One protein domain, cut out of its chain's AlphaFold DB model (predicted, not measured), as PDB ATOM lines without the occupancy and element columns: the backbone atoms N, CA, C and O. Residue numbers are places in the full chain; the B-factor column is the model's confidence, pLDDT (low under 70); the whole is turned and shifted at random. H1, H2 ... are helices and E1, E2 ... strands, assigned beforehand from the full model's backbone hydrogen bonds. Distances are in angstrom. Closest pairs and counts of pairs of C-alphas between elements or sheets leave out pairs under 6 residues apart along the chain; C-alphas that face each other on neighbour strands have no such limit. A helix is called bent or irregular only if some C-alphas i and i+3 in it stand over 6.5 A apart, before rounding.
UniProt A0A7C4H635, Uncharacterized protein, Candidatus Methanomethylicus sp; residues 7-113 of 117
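AT A GLANCE: This is residues 7 to 113 of the 117 residues of an uncharacterized protein of Candidatus Methanomethylicus sp (UniProt A0A7C4H635). A long, twisted hairpin of E4 and E5 forms the spine of the domain; at one end E3, E2 and E6 widen it into a sheet, with H3 and H4 covering one face. At the other end the short E1 pairs with E5, H1 crosses the opposite face and H2 grazes the sheet. The printed part has 107 residues, with four named helices and six named strands in the order H1 E1 H2 E2 E3 H3 E4 E5 H4 E6. The branched, mixed sheet has antiparallel pairs except for parallel E2 and E6, and the class is mixed, helices and strands. The whole is compact, with a radius of gyration of the C-alphas of 14.9 A, yet elongated, spanning 42 by 25 by 22 A.

IN THESE COORDINATES: H1, residues 7 to 15, begins with C-alpha 7 at (-50.504, -26.252, 22.373). E1 is residues 19 to 21, and H2 is residues 24 to 30. E2, residues 39 to 44, measures 15.2 A, and E3 is residues 47 to 51. H3, residues 52 to 64, measures 18.0 A and is irregular: C-alphas 57 and 60 are 7.6 A apart. E4, residues 68 to 78, measures 29.0 A and bends by 55 degrees at residue 75. E5, residues 81 to 91, measures 30.5 A from C-alpha 81 at (-36.112, -29.515, 28.193). H4, residues 95 to 105, measures 15.3 A. E6, residues 109 to 112, ends with C-alpha 112 at (-39.907, -4.191, 23.737).

HOW THE PARTS SIT: The sheet is twisted. E5 has E1 and E3 on one side and E4 on the other. N 82 and O 20 are 2.8 A apart, N 88 and O 50 2.8 A, and in the hairpin E4 and E5 N 74 and O 85 2.9 A. In the hairpin E2 and E3, N 41 and O 49 are 2.8 A apart; between E2 and E6, N 42 and O 111 are 2.8 A apart. H3, 9.7 A over the sheet, lies over E3 and E5; its closest C-alphas to E5 are Glu 52 and Arg 87, 5.3 A. H4, on the same face, lies over E2, with C-alphas of Ile 42 and Gly 96 closest at 5.8 A. H1, on the opposite face, runs across E5 at 78 degrees on the local plane; the closest C-alphas are Ala 13 and Leu 82, 7.2 A. H2 only grazes the sheet. Every O i to N i+4 pair is within hydrogen-bond range in H1 and H4, against 7 of 9 in H3 and 1 of 3 in H2, where 3 of 4 O i to N i+3 pairs are.

THE WHOLE: The farthest C-alphas, Lys 25 and Tyr 64, are 45.2 A apart. The printed part has no cut and no long link. Residues 9 to 10 and 12 to 19 have pLDDT under 70.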
ATOM      1  N   ARG A   7     -49.569 -26.547  21.280       71.81
ATOM      2  CA  ARG A   7     -50.504 -26.252  22.373       71.81
ATOM      3  C   ARG A   7     -50.561 -27.367  23.421       71.81
ATOM      4  O   ARG A   7     -50.526 -27.088  24.608       71.81
ATOM      5  N   LYS A   8     -50.584 -28.626  22.982       73.38
ATOM      6  CA  LYS A   8     -50.616 -29.797  23.865       73.38
ATOM      7  C   LYS A   8     -49.291 -30.003  24.601       73.38
ATOM      8  O   LYS A   8     -49.316 -30.413  25.747       73.38
ATOM      9  N   ILE A   9     -48.154 -29.689  23.976       69.50
ATOM     10  CA  ILE A   9     -46.838 -29.732  24.641       69.50
ATOM     11  C   ILE A   9     -46.786 -28.697  25.774       69.50
ATOM     12  O   ILE A   9     -46.350 -29.018  26.874       69.50
ATOM     13  N   ILE A  10     -47.283 -27.482  25.522       68.38
ATOM     14  CA  ILE A  10     -47.349 -26.412  26.527       68.38
ATOM     15  C   ILE A  10     -48.347 -26.767  27.639       68.38
ATOM     16  O   ILE A  10     -48.015 -26.648  28.813       68.38
ATOM     17  N   GLU A  11     -49.550 -27.236  27.291       70.81
ATOM     18  CA  GLU A  11     -50.566 -27.645  28.271       70.81
ATOM     19  C   GLU A  11     -50.103 -28.838  29.119       70.81
ATOM     20  O   GLU A  11     -50.335 -28.838  30.326       70.81
ATOM     21  N   ASP A  12     -49.429 -29.826  28.520       68.12
ATOM     22  CA  ASP A  12     -48.838 -30.953  29.244       68.12
ATOM     23  C   ASP A  12     -47.754 -30.450  30.216       68.12
ATOM     24  O   ASP A  12     -47.723 -30.916  31.353       68.12
ATOM     25  N   ALA A  13     -46.928 -29.472  29.811       65.25
ATOM     26  CA  ALA A  13     -45.858 -28.903  30.644       65.25
ATOM     27  C   ALA A  13     -46.393 -28.067  31.806       65.25
ATOM     28  O   ALA A  13     -45.836 -28.074  32.895       65.25
ATOM     29  N   MET A  14     -47.501 -27.358  31.590       65.00
ATOM     30  CA  MET A  14     -48.180 -26.625  32.657       65.00
ATOM     31  C   MET A  14     -48.913 -27.553  33.636       65.00
ATOM     32  O   MET A  14     -49.168 -27.146  34.768       65.00
ATOM     33  N   LYS A  15     -49.289 -28.767  33.206       66.00
ATOM     34  CA  LYS A  15     -50.079 -29.722  34.003       66.00
ATOM     35  C   LYS A  15     -49.248 -30.790  34.712       66.00
ATOM     36  O   LYS A  15     -49.704 -31.286  35.737       66.00
ATOM     37  N   ASN A  16     -48.084 -31.172  34.189       58.16
ATOM     38  CA  ASN A  16     -47.295 -32.287  34.707       58.16
ATOM     39  C   ASN A  16     -45.824 -31.899  34.846       58.16
ATOM     40  O   ASN A  16     -45.250 -31.435  33.872       58.16
ATOM     41  N   ILE A  17     -45.291 -32.152  36.054       54.47
ATOM     42  CA  ILE A  17     -43.884 -32.278  36.488       54.47
ATOM     43  C   ILE A  17     -42.913 -31.375  35.729       54.47
ATOM     44  O   ILE A  17     -42.672 -31.616  34.560       54.47
ATOM     45  N   ASP A  18     -42.342 -30.412  36.462       58.69
ATOM     46  CA  ASP A  18     -41.343 -29.357  36.180       58.69
ATOM     47  C   ASP A  18     -40.509 -29.364  34.876       58.69
ATOM     48  O   ASP A  18     -39.968 -28.315  34.522       58.69
ATOM     49  N   GLU A  19     -40.385 -30.484  34.164       64.69
ATOM     50  CA  GLU A  19     -39.538 -30.716  33.003       64.69
ATOM     51  C   GLU A  19     -40.235 -31.582  31.925       64.69
ATOM     52  O   GLU A  19     -40.568 -32.748  32.151       64.69
ATOM     53  N   ILE A  20     -40.392 -31.052  30.703       74.06
ATOM     54  CA  ILE A  20     -40.807 -31.831  29.519       74.06
ATOM     55  C   ILE A  20     -39.672 -31.924  28.509       74.06
ATOM     56  O   ILE A  20     -39.168 -30.907  28.040       74.06
ATOM     57  N   VAL A  21     -39.332 -33.147  28.097       76.38
ATOM     58  CA  VAL A  21     -38.378 -33.390  27.008       76.38
ATOM     59  C   VAL A  21     -39.061 -33.167  25.656       76.38
ATOM     60  O   VAL A  21     -40.054 -33.823  25.335       76.38
ATOM     61  N   ILE A  22     -38.519 -32.248  24.860       76.50
ATOM     62  CA  ILE A  22     -38.988 -31.923  23.511       76.50
ATOM     63  C   ILE A  22     -38.060 -32.491  22.430       76.50
ATOM     64  O   ILE A  22     -36.862 -32.679  22.639       76.50
ATOM     65  N   ASP A  23     -38.628 -32.756  21.252       78.00
ATOM     66  CA  ASP A  23     -37.878 -33.230  20.084       78.00
ATOM     67  C   ASP A  23     -36.815 -32.187  19.665       78.00
ATOM     68  O   ASP A  23     -37.156 -31.011  19.499       78.00
ATOM     69  N   PRO A  24     -35.546 -32.586  19.444       73.81
ATOM     70  CA  PRO A  24     -34.488 -31.686  18.988       73.81
ATOM     71  C   PRO A  24     -34.811 -30.903  17.709       73.81
ATOM     72  O   PRO A  24     -34.319 -29.791  17.554       73.81
ATOM     73  N   LYS A  25     -35.637 -31.438  16.798       75.38
ATOM     74  CA  LYS A  25     -36.051 -30.717  15.582       75.38
ATOM     75  C   LYS A  25     -37.031 -29.585  15.885       75.38
ATOM     76  O   LYS A  25     -36.955 -28.538  15.259       75.38
ATOM     77  N   LEU A  26     -37.910 -29.776  16.872       75.12
ATOM     78  CA  LEU A  26     -38.846 -28.745  17.333       75.12
ATOM     79  C   LEU A  26     -38.155 -27.683  18.196       75.12
ATOM     80  O   LEU A  26     -38.667 -26.583  18.344       75.12
ATOM     81  N   LYS A  27     -36.991 -27.993  18.772       73.81
ATOM     82  CA  LYS A  27     -36.247 -27.080  19.645       73.81
ATOM     83  C   LYS A  27     -35.947 -25.734  18.981       73.81
ATOM     84  O   LYS A  27     -36.195 -24.700  19.595       73.81
ATOM     85  N   GLU A  28     -35.410 -25.747  17.763       72.31
ATOM     86  CA  GLU A  28     -35.042 -24.510  17.059       72.31
ATOM     87  C   GLU A  28     -36.284 -23.694  16.684       72.31
ATOM     88  O   GLU A  28     -36.303 -22.487  16.898       72.31
ATOM     89  N   GLU A  29     -37.359 -24.358  16.250       74.94
ATOM     90  CA  GLU A  29     -38.643 -23.709  15.940       74.94
ATOM     91  C   GLU A  29     -39.280 -23.041  17.172       74.94
ATOM     92  O   GLU A  29     -40.035 -22.079  17.057       74.94
ATOM     93  N   LEU A  30     -38.972 -23.544  18.368       74.50
ATOM     94  CA  LEU A  30     -39.563 -23.100  19.625       74.50
ATOM     95  C   LEU A  30     -38.722 -22.098  20.407       74.50
ATOM     96  O   LEU A  30     -39.217 -21.508  21.369       74.50
ATOM     97  N   LYS A  31     -37.468 -21.885  20.014       72.06
ATOM     98  CA  LYS A  31     -36.523 -21.040  20.749       72.06
ATOM     99  C   LYS A  31     -37.015 -19.600  20.919       72.06
ATOM    100  O   LYS A  31     -36.782 -19.005  21.968       72.06
ATOM    101  N   ASP A  32     -37.750 -19.083  19.938       70.25
ATOM    102  CA  ASP A  32     -38.313 -17.727  19.971       70.25
ATOM    103  C   ASP A  32     -39.642 -17.636  20.741       70.25
ATOM    104  O   ASP A  32     -40.083 -16.545  21.100       70.25
ATOM    105  N   CYS A  33     -40.274 -18.775  21.041       74.25
ATOM    106  CA  CYS A  33     -41.555 -18.841  21.747       74.25
ATOM    107  C   CYS A  33     -41.410 -18.828  23.278       74.25
ATOM    108  O   CYS A  33     -42.403 -18.650  23.988       74.25
ATOM    109  N   PHE A  34     -40.200 -19.040  23.803       79.94
ATOM    110  CA  PHE A  34     -39.955 -19.238  25.233       79.94
ATOM    111  C   PHE A  34     -39.015 -18.190  25.825       79.94
ATOM    112  O   PHE A  34     -38.221 -17.563  25.128       79.94
ATOM    113  N   ARG A  35     -39.131 -17.983  27.141       81.06
ATOM    114  CA  ARG A  35     -38.403 -16.927  27.852       81.06
ATOM    115  C   ARG A  35     -37.046 -17.416  28.340       81.06
ATOM    116  O   ARG A  35     -36.937 -18.532  28.838       81.06
ATOM    117  N   ASN A  36     -36.041 -16.548  28.279       82.56
ATOM    118  CA  ASN A  36     -34.673 -16.840  28.718       82.56
ATOM    119  C   ASN A  36     -34.298 -16.107  30.019       82.56
ATOM    120  O   ASN A  36     -34.937 -15.135  30.434       82.56
ATOM    121  N   ASP A  37     -33.229 -16.576  30.668       86.06
ATOM    122  CA  ASP A  37     -32.759 -16.041  31.956       86.06
ATOM    123  C   ASP A  37     -32.113 -14.661  31.845       86.06
ATOM    124  O   ASP A  37     -32.045 -13.933  32.830       86.06
ATOM    125  N   ASN A  38     -31.642 -14.281  30.664       87.81
ATOM    126  CA  ASN A  38     -31.027 -12.984  30.405       87.81
ATOM    127  C   ASN A  38     -31.985 -12.012  29.695       87.81
ATOM    128  O   ASN A  38     -31.528 -11.027  29.121       87.81
ATOM    129  N   GLU A  39     -33.294 -12.286  29.712       89.38
ATOM    130  CA  GLU A  39     -34.301 -11.454  29.051       89.38
ATOM    131  C   GLU A  39     -34.979 -10.461  29.996       89.38
ATOM    132  O   GLU A  39     -35.592 -10.844  31.001       89.38
ATOM    133  N   VAL A  40     -34.951  -9.195  29.578       92.81
ATOM    134  CA  VAL A  40     -35.761  -8.102  30.119       92.81
ATOM    135  C   VAL A  40     -36.833  -7.762  29.094       92.81
ATOM    136  O   VAL A  40     -36.533  -7.359  27.970       92.81
ATOM    137  N   VAL A  41     -38.088  -7.911  29.492       93.12
ATOM    138  CA  VAL A  41     -39.244  -7.541  28.686       93.12
ATOM    139  C   VAL A  41     -39.772  -6.205  29.187       93.12
ATOM    140  O   VAL A  41     -40.148  -6.084  30.348       93.12
ATOM    141  N   ILE A  42     -39.805  -5.201  28.320       94.31
ATOM    142  CA  ILE A  42     -40.304  -3.862  28.631       94.31
ATOM    143  C   ILE A  42     -41.668  -3.709  27.964       94.31
ATOM    144  O   ILE A  42     -41.758  -3.670  26.737       94.31
ATOM    145  N   TYR A  43     -42.721  -3.647  28.780       93.38
ATOM    146  CA  TYR A  43     -44.086  -3.385  28.307       93.38
ATOM    147  C   TYR A  43     -44.383  -1.885  28.249       93.38
ATOM    148  O   TYR A  43     -45.183  -1.442  27.438       93.38
ATOM    149  N   SER A  44     -43.771  -1.102  29.137       93.50
ATOM    150  CA  SER A  44     -43.829   0.360  29.129       93.50
ATOM    151  C   SER A  44     -42.693   0.942  29.973       93.50
ATOM    152  O   SER A  44     -41.967   0.208  30.649       93.50
ATOM    153  N   ASN A  45     -42.586   2.272  30.026       93.62
ATOM    154  CA  ASN A  45     -41.645   2.962  30.918       93.62
ATOM    155  C   ASN A  45     -41.804   2.569  32.396       93.62
ATOM    156  O   ASN A  45     -40.847   2.701  33.160       93.62
ATOM    157  N   ASN A  46     -42.983   2.082  32.797       95.94
ATOM    158  CA  ASN A  46     -43.302   1.796  34.192       95.94
ATOM    159  C   ASN A  46     -43.593   0.321  34.480       95.94
ATOM    160  O   ASN A  46     -43.914  -0.007  35.620       95.94
ATOM    161  N   LEU A  47     -43.518  -0.560  33.478       96.19
ATOM    162  CA  LEU A  47     -43.866  -1.969  33.624       96.19
ATOM    163  C   LEU A  47     -42.892  -2.859  32.858       96.19
ATOM    164  O   LEU A  47     -42.755  -2.760  31.637       96.19
ATOM    165  N   VAL A  48     -42.260  -3.768  33.589       96.19
ATOM    166  CA  VAL A  48     -41.232  -4.669  33.066       96.19
ATOM    167  C   VAL A  48     -41.418  -6.075  33.602       96.19
ATOM    168  O   VAL A  48     -41.862  -6.264  34.729       96.19
ATOM    169  N   ASP A  49     -41.040  -7.065  32.810       95.50
ATOM    170  CA  ASP A  49     -40.959  -8.466  33.199       95.50
ATOM    171  C   ASP A  49     -39.505  -8.935  33.084       95.50
ATOM    172  O   ASP A  49     -38.901  -8.912  32.010       95.50
ATOM    173  N   ILE A  50     -38.952  -9.396  34.203       95.38
ATOM    174  CA  ILE A  50     -37.587  -9.910  34.287       95.38
ATOM    175  C   ILE A  50     -37.537 -11.346  34.804       95.38
ATOM    176  O   ILE A  50     -38.398 -11.807  35.554       95.38
ATOM    177  N   SER A  51     -36.479 -12.056  34.431       93.94
ATOM    178  CA  SER A  51     -36.187 -13.390  34.951       93.94
ATOM    179  C   SER A  51     -35.827 -13.367  36.445       93.94
ATOM    180  O   SER A  51     -35.429 -12.342  37.009       93.94
ATOM    181  N   GLU A  52     -35.919 -14.524  37.102       94.31
ATOM    182  CA  GLU A  52     -35.488 -14.674  38.494       94.31
ATOM    183  C   GLU A  52     -34.014 -14.296  38.749       94.31
ATOM    184  O   GLU A  52     -33.764 -13.609  39.745       94.31
ATOM    185  N   PRO A  53     -33.034 -14.673  37.900       93.56
ATOM    186  CA  PRO A  53     -31.653 -14.222  38.064       93.56
ATOM    187  C   PRO A  53     -31.505 -12.696  38.066       93.56
ATOM    188  O   PRO A  53     -30.879 -12.148  38.973       93.56
ATOM    189  N   ILE A  54     -32.139 -11.998  37.117       94.00
ATOM    190  CA  ILE A  54     -32.083 -10.530  37.033       94.00
ATOM    191  C   ILE A  54     -32.769  -9.910  38.257       94.00
ATOM    192  O   ILE A  54     -32.234  -8.991  38.877       94.00
ATOM    193  N   TYR A  55     -33.913 -10.458  38.679       95.44
ATOM    194  CA  TYR A  55     -34.594  -9.997  39.888       95.44
ATOM    195  C   TYR A  55     -33.706 -10.119  41.126       95.44
ATOM    196  O   TYR A  55     -33.628  -9.184  41.919       95.44
ATOM    197  N   LYS A  56     -32.990 -11.237  41.296       95.00
ATOM    198  CA  LYS A  56     -32.081 -11.433  42.437       95.00
ATOM    199  C   LYS A  56     -30.960 -10.396  42.476       95.00
ATOM    200  O   LYS A  56     -30.615  -9.958  43.573       95.00
ATOM    201  N   LEU A  57     -30.443  -9.982  41.319       92.81
ATOM    202  CA  LEU A  57     -29.430  -8.925  41.214       92.81
ATOM    203  C   LEU A  57     -29.992  -7.553  41.609       92.81
ATOM    204  O   LEU A  57     -29.334  -6.786  42.307       92.81
ATOM    205  N   LEU A  58     -31.233  -7.260  41.218       92.50
ATOM    206  CA  LEU A  58     -31.840  -5.937  41.384       92.50
ATOM    207  C   LEU A  58     -32.724  -5.799  42.629       92.50
ATOM    208  O   LEU A  58     -33.160  -4.694  42.958       92.50
ATOM    209  N   ARG A  59     -32.962  -6.895  43.362       94.31
ATOM    210  CA  ARG A  59     -33.902  -6.977  44.496       94.31
ATOM    211  C   ARG A  59     -33.719  -5.862  45.521       94.31
ATOM    212  O   ARG A  59     -34.698  -5.367  46.071       94.31
ATOM    213  N   THR A  60     -32.474  -5.468  45.784       94.31
ATOM    214  CA  THR A  60     -32.150  -4.435  46.773       94.31
ATOM    215  C   THR A  60     -32.649  -3.071  46.312       94.31
ATOM    216  O   THR A  60     -33.301  -2.374  47.085       94.31
ATOM    217  N   ASN A  61     -32.410  -2.716  45.045       91.44
ATOM    218  CA  ASN A  61     -32.878  -1.457  44.464       91.44
ATOM    219  C   ASN A  61     -34.413  -1.431  44.373       91.44
ATOM    220  O   ASN A  61     -35.041  -0.486  44.845       91.44
ATOM    221  N   ILE A  62     -35.014  -2.522  43.887       94.12
ATOM    222  CA  ILE A  62     -36.471  -2.693  43.800       94.12
ATOM    223  C   ILE A  62     -37.127  -2.485  45.174       94.12
ATOM    224  O   ILE A  62     -38.100  -1.736  45.298       94.12
ATOM    225  N   ARG A  63     -36.569  -3.103  46.227       93.50
ATOM    226  CA  ARG A  63     -37.061  -2.969  47.605       93.50
ATOM    227  C   ARG A  63     -36.873  -1.556  48.150       93.50
ATOM    228  O   ARG A  63     -37.793  -1.034  48.772       93.50
ATOM    229  N   TYR A  64     -35.707  -0.946  47.928       94.56
ATOM    230  CA  TYR A  64     -35.416   0.422  48.369       94.56
ATOM    231  C   TYR A  64     -36.417   1.424  47.783       94.56
ATOM    232  O   TYR A  64     -36.966   2.256  48.502       94.56
ATOM    233  N   ARG A  65     -36.730   1.272  46.495       92.56
ATOM    234  CA  ARG A  65     -37.701   2.103  45.774       92.56
ATOM    235  C   ARG A  65     -39.162   1.739  46.048       92.56
ATOM    236  O   ARG A  65     -40.048   2.414  45.534       92.56
ATOM    237  N   LYS A  66     -39.423   0.696  46.847       94.94
ATOM    238  CA  LYS A  66     -40.769   0.186  47.164       94.94
ATOM    239  C   LYS A  66     -41.603  -0.104  45.906       94.94
ATOM    240  O   LYS A  66     -42.805   0.152  45.891       94.94
ATOM    241  N   LEU A  67     -40.965  -0.620  44.853       95.81
ATOM    242  CA  LEU A  67     -41.671  -0.957  43.618       95.81
ATOM    243  C   LEU A  67     -42.617  -2.133  43.852       95.81
ATOM    244  O   LEU A  67     -42.350  -3.019  44.670       95.81
ATOM    245  N   LYS A  68     -43.718  -2.160  43.104       97.25
ATOM    246  CA  LYS A  68     -44.666  -3.268  43.155       97.25
ATOM    247  C   LYS A  68     -44.099  -4.438  42.357       97.25
ATOM    248  O   LYS A  68     -43.650  -4.264  41.229       97.25
ATOM    249  N   VAL A  69     -44.121  -5.628  42.952       97.38
ATOM    250  CA  VAL A  69     -43.550  -6.845  42.365       97.38
ATOM    251  C   VAL A  69     -44.588  -7.954  42.391       97.38
ATOM    252  O   VAL A  69     -45.136  -8.272  43.445       97.38
ATOM    253  N   ILE A  70     -44.826  -8.575  41.239       97.50
ATOM    254  CA  ILE A  70     -45.694  -9.742  41.090       97.50
ATOM    255  C   ILE A  70     -44.845 -10.894  40.561       97.50
ATOM    256  O   ILE A  70     -44.223 -10.798  39.505       97.50
ATOM    257  N   LYS A  71     -44.819 -12.004  41.299       96.00
ATOM    258  CA  LYS A  71     -44.166 -13.236  40.858       96.00
ATOM    259  C   LYS A  71     -45.102 -13.996  39.921       96.00
ATOM    260  O   LYS A  71     -46.230 -14.296  40.299       96.00
ATOM    261  N   ILE A  72     -44.613 -14.352  38.738       92.25
ATOM    262  CA  ILE A  72     -45.337 -15.138  37.734       92.25
ATOM    263  C   ILE A  72     -44.559 -16.411  37.387       92.25
ATOM    264  O   ILE A  72     -43.337 -16.482  37.554       92.25
ATOM    265  N   LYS A  73     -45.272 -17.433  36.911       87.75
ATOM    266  CA  LYS A  73     -44.676 -18.644  36.334       87.75
ATOM    267  C   LYS A  73     -44.614 -18.496  34.818       87.75
ATOM    268  O   LYS A  73     -45.574 -18.038  34.209       87.75
ATOM    269  N   ALA A  74     -43.491 -18.883  34.226       85.81
ATOM    270  CA  ALA A  74     -43.282 -18.871  32.784       85.81
ATOM    271  C   ALA A  74     -42.557 -20.142  32.336       85.81
ATOM    272  O   ALA A  74     -42.019 -20.878  33.159       85.81
ATOM    273  N   MET A  75     -42.531 -20.376  31.029       84.56
ATOM    274  CA  MET A  75     -41.825 -21.497  30.415       84.56
ATOM    275  C   MET A  75     -40.484 -21.033  29.842       84.56
ATOM    276  O   MET A  75     -40.426 -20.034  29.117       84.56
ATOM    277  N   LYS A  76     -39.426 -21.786  30.142       85.88
ATOM    278  CA  LYS A  76     -38.079 -21.636  29.582       85.88
ATOM    279  C   LYS A  76     -37.688 -22.904  28.839       85.88
ATOM    280  O   LYS A  76     -38.018 -24.002  29.280       85.88
ATOM    281  N   LEU A  77     -36.945 -22.750  27.749       82.19
ATOM    282  CA  LEU A  77     -36.322 -23.862  27.043       82.19
ATOM    283  C   LEU A  77     -34.836 -23.972  27.425       82.19
ATOM    284  O   LEU A  77     -34.034 -23.103  27.094       82.19
ATOM    285  N   GLU A  78     -34.463 -25.045  28.121       82.44
ATOM    286  CA  GLU A  78     -33.084 -25.401  28.472       82.44
ATOM    287  C   GLU A  78     -32.634 -26.618  27.664       82.44
ATOM    288  O   GLU A  78     -32.981 -27.760  27.967       82.44
ATOM    289  N   GLY A  79     -31.860 -26.392  26.603       80.50
ATOM    290  CA  GLY A  79     -31.492 -27.480  25.699       80.50
ATOM    291  C   GLY A  79     -32.745 -28.059  25.037       80.50
ATOM    292  O   GLY A  79     -33.402 -27.353  24.282       80.50
ATOM    293  N   SER A  80     -33.062 -29.321  25.315       79.62
ATOM    294  CA  SER A  80     -34.284 -29.987  24.836       79.62
ATOM    295  C   SER A  80     -35.328 -30.160  25.943       79.62
ATOM    296  O   SER A  80     -36.201 -31.012  25.823       79.62
ATOM    297  N   ILE A  81     -35.221 -29.404  27.037       80.00
ATOM    298  CA  ILE A  81     -36.112 -29.515  28.193       80.00
ATOM    299  C   ILE A  81     -36.871 -28.207  28.377       80.00
ATOM    300  O   ILE A  81     -36.280 -27.135  28.494       80.00
ATOM    301  N   LEU A  82     -38.191 -28.301  28.433       81.56
ATOM    302  CA  LEU A  82     -39.069 -27.215  28.828       81.56
ATOM    303  C   LEU A  82     -39.225 -27.204  30.343       81.56
ATOM    304  O   LEU A  82     -39.672 -28.200  30.903       81.56
ATOM    305  N   LYS A  83     -38.892 -26.081  30.980       82.75
ATOM    306  CA  LYS A  83     -38.952 -25.909  32.434       82.75
ATOM    307  C   LYS A  83     -39.863 -24.774  32.850       82.75
ATOM    308  O   LYS A  83     -39.879 -23.714  32.216       82.75
ATOM    309  N   ILE A  84     -40.555 -24.967  33.968       84.56
ATOM    310  CA  ILE A  84     -41.283 -23.888  34.633       84.56
ATOM    311  C   ILE A  84     -40.287 -23.040  35.428       84.56
ATOM    312  O   ILE A  84     -39.683 -23.490  36.399       84.56
ATOM    313  N   VAL A  85     -40.169 -21.769  35.063       87.69
ATOM    314  CA  VAL A  85     -39.316 -20.789  35.739       87.69
ATOM    315  C   VAL A  85     -40.145 -19.694  36.392       87.69
ATOM    316  O   VAL A  85     -41.294 -19.436  36.023       87.69
ATOM    317  N   ASN A  86     -39.561 -19.030  37.388       92.38
ATOM    318  CA  ASN A  86     -40.157 -17.824  37.941       92.38
ATOM    319  C   ASN A  86     -39.711 -16.609  37.126       92.38
ATOM    320  O   ASN A  86     -38.535 -16.460  36.787       92.38
ATOM    321  N   ARG A  87     -40.652 -15.705  36.887       94.38
ATOM    322  CA  ARG A  87     -40.386 -14.356  36.402       94.38
ATOM    323  C   ARG A  87     -41.068 -13.347  37.316       94.38
ATOM    324  O   ARG A  87     -41.919 -13.708  38.134       94.38
ATOM    325  N   PHE A  88     -40.648 -12.098  37.224       96.56
ATOM    326  CA  PHE A  88     -41.092 -11.028  38.102       96.56
ATOM    327  C   PHE A  88     -41.553  -9.857  37.254       96.56
ATOM    328  O   PHE A  88     -40.754  -9.240  36.552       96.56
ATOM    329  N   LEU A  89     -42.844  -9.561  37.348       97.00
ATOM    330  CA  LEU A  89     -43.428  -8.353  36.799       97.00
ATOM    331  C   LEU A  89     -43.234  -7.231  37.822       97.00
ATOM    332  O   LEU A  89     -43.664  -7.357  38.971       97.00
ATOM    333  N   ILE A  90     -42.558  -6.163  37.422       97.44
ATOM    334  CA  ILE A  90     -42.219  -5.032  38.280       97.44
ATOM    335  C   ILE A  90     -42.892  -3.792  37.721       97.44
ATOM    336  O   ILE A  90     -42.719  -3.447  36.553       97.44
ATOM    337  N   GLU A  91     -43.641  -3.121  38.584       97.12
ATOM    338  CA  GLU A  91     -44.355  -1.895  38.276       97.12
ATOM    339  C   GLU A  91     -43.777  -0.750  39.116       97.12
ATOM    340  O   GLU A  91     -43.669  -0.845  40.347       97.12
ATOM    341  N   GLY A  92     -43.357   0.322  38.447       96.00
ATOM    342  CA  GLY A  92     -42.633   1.411  39.088       96.00
ATOM    343  C   GLY A  92     -42.243   2.538  38.133       96.00
ATOM    344  O   GLY A  92     -41.875   2.246  36.999       96.00
ATOM    345  N   PRO A  93     -42.252   3.813  38.561       95.06
ATOM    346  CA  PRO A  93     -41.875   4.933  37.700       95.06
ATOM    347  C   PRO A  93     -40.465   4.784  37.107       95.06
ATOM    348  O   PRO A  93     -39.498   4.626  37.851       95.06
ATOM    349  N   GLY A  94     -40.338   4.848  35.780       92.88
ATOM    350  CA  GLY A  94     -39.046   4.869  35.076       92.88
ATOM    351  C   GLY A  94     -38.267   3.548  35.061       92.88
ATOM    352  O   GLY A  94     -37.180   3.493  34.487       92.88
ATOM    353  N   ILE A  95     -38.809   2.467  35.639       94.75
ATOM    354  CA  ILE A  95     -38.107   1.177  35.734       94.75
ATOM    355  C   ILE A  95     -37.784   0.579  34.356       94.75
ATOM    356  O   ILE A  95     -36.762  -0.084  34.200       94.75
ATOM    357  N   GLY A  96     -38.615   0.851  33.343       94.06
ATOM    358  CA  GLY A  96     -38.388   0.422  31.963       94.06
ATOM    359  C   GLY A  96     -37.097   0.986  31.380       94.06
ATOM    360  O   GLY A  96     -36.249   0.228  30.917       94.06
ATOM    361  N   GLN A  97     -36.915   2.305  31.469       93.62
ATOM    362  CA  GLN A  97     -35.719   2.981  30.956       93.62
ATOM    363  C   GLN A  97     -34.464   2.573  31.731       93.62
ATOM    364  O   GLN A  97     -33.422   2.301  31.135       93.62
ATOM    365  N   GLU A  98     -34.561   2.477  33.058       93.25
ATOM    366  CA  GLU A  98     -33.442   2.045  33.897       93.25
ATOM    367  C   GLU A  98     -32.976   0.629  33.549       93.25
ATOM    368  O   GLU A  98     -31.779   0.396  33.374       93.25
ATOM    369  N   LEU A  99     -33.913  -0.315  33.417       93.75
ATOM    370  CA  LEU A  99     -33.580  -1.689  33.055       93.75
ATOM    371  C   LEU A  99     -33.074  -1.822  31.627       93.75
ATOM    372  O   LEU A  99     -32.263  -2.706  31.355       93.75
ATOM    373  N   GLU A 100     -33.520  -0.963  30.721       93.31
ATOM    374  CA  GLU A 100     -32.980  -0.930  29.373       93.31
ATOM    375  C   GLU A 100     -31.506  -0.516  29.370       93.31
ATOM    376  O   GLU A 100     -30.680  -1.185  28.747       93.31
ATOM    377  N   ILE A 101     -31.162   0.558  30.088       93.44
ATOM    378  CA  ILE A 101     -29.775   1.018  30.229       93.44
ATOM    379  C   ILE A 101     -28.940  -0.068  30.907       93.44
ATOM    380  O   ILE A 101     -27.889  -0.456  30.394       93.44
ATOM    381  N   TYR A 102     -29.432  -0.608  32.026       92.44
ATOM    382  CA  TYR A 102     -28.775  -1.696  32.741       92.44
ATOM    383  C   TYR A 102     -28.538  -2.906  31.831       92.44
ATOM    384  O   TYR A 102     -27.437  -3.456  31.804       92.44
ATOM    385  N   GLY A 103     -29.543  -3.306  31.052       91.81
ATOM    386  CA  GLY A 103     -29.425  -4.447  30.159       91.81
ATOM    387  C   GLY A 103     -28.455  -4.213  29.007       91.81
ATOM    388  O   GLY A 103     -27.671  -5.111  28.718       91.81
ATOM    389  N   LYS A 104     -28.408  -3.007  28.423       90.62
ATOM    390  CA  LYS A 104     -27.399  -2.642  27.410       90.62
ATOM    391  C   LYS A 104     -25.972  -2.741  27.959       90.62
ATOM    392  O   LYS A 104     -25.104  -3.279  27.282       90.62
ATOM    393  N   ILE A 105     -25.742  -2.287  29.193       92.88
ATOM    394  CA  ILE A 105     -24.423  -2.354  29.851       92.88
ATOM    395  C   ILE A 105     -24.010  -3.804  30.148       92.88
ATOM    396  O   ILE A 105     -22.839  -4.148  30.026       92.88
ATOM    397  N   ASN A 106     -24.962  -4.660  30.532       90.75
ATOM    398  CA  ASN A 106     -24.691  -6.026  30.995       90.75
ATOM    399  C   ASN A 106     -24.942  -7.108  29.927       90.75
ATOM    400  O   ASN A 106     -24.950  -8.294  30.252       90.75
ATOM    401  N   GLY A 107     -25.177  -6.728  28.666       89.31
ATOM    402  CA  GLY A 107     -25.432  -7.676  27.576       89.31
ATOM    403  C   GLY A 107     -26.714  -8.503  27.745       89.31
ATOM    404  O   GLY A 107     -26.774  -9.652  27.304       89.31
ATOM    405  N   LEU A 108     -27.736  -7.951  28.406       91.44
ATOM    406  CA  LEU A 108     -29.049  -8.589  28.522       91.44
ATOM    407  C   LEU A 108     -29.838  -8.437  27.220       91.44
ATOM    408  O   LEU A 108     -29.748  -7.424  26.524       91.44
ATOM    409  N   LYS A 109     -30.675  -9.429  26.915       90.94
ATOM    410  CA  LYS A 109     -31.593  -9.374  25.777       90.94
ATOM    411  C   LYS A 109     -32.792  -8.504  26.149       90.94
ATOM    412  O   LYS A 109     -33.608  -8.888  26.988       90.94
ATOM    413  N   ILE A 110     -32.894  -7.335  25.522       91.19
ATOM    414  CA  ILE A 110     -34.029  -6.422  25.684       91.19
ATOM    415  C   ILE A 110     -35.104  -6.760  24.652       91.19
ATOM    416  O   ILE A 110     -34.820  -6.830  23.458       91.19
ATOM    417  N   ILE A 111     -36.339  -6.949  25.110       89.81
ATOM    418  CA  ILE A 111     -37.517  -7.155  24.263       89.81
ATOM    419  C   ILE A 111     -38.517  -6.048  24.587       89.81
ATOM    420  O   ILE A 111     -38.958  -5.940  25.730       89.81
ATOM    421  N   ARG A 112     -38.884  -5.235  23.596       88.44
ATOM    422  CA  ARG A 112     -39.907  -4.191  23.737       88.44
ATOM    423  C   ARG A 112     -41.219  -4.651  23.112       88.44
ATOM    424  O   ARG A 112     -41.218  -5.222  22.025       88.44
ATOM    425  N   PHE A 113     -42.324  -4.384  23.799       77.62
ATOM    426  CA  PHE A 113     -43.672  -4.550  23.260       77.62
ATOM    427  C   PHE A 113     -44.361  -3.185  23.222       77.62
ATOM    428  O   PHE A 113     -44.341  -2.473  24.220       77.62
TER     429      PHE A 113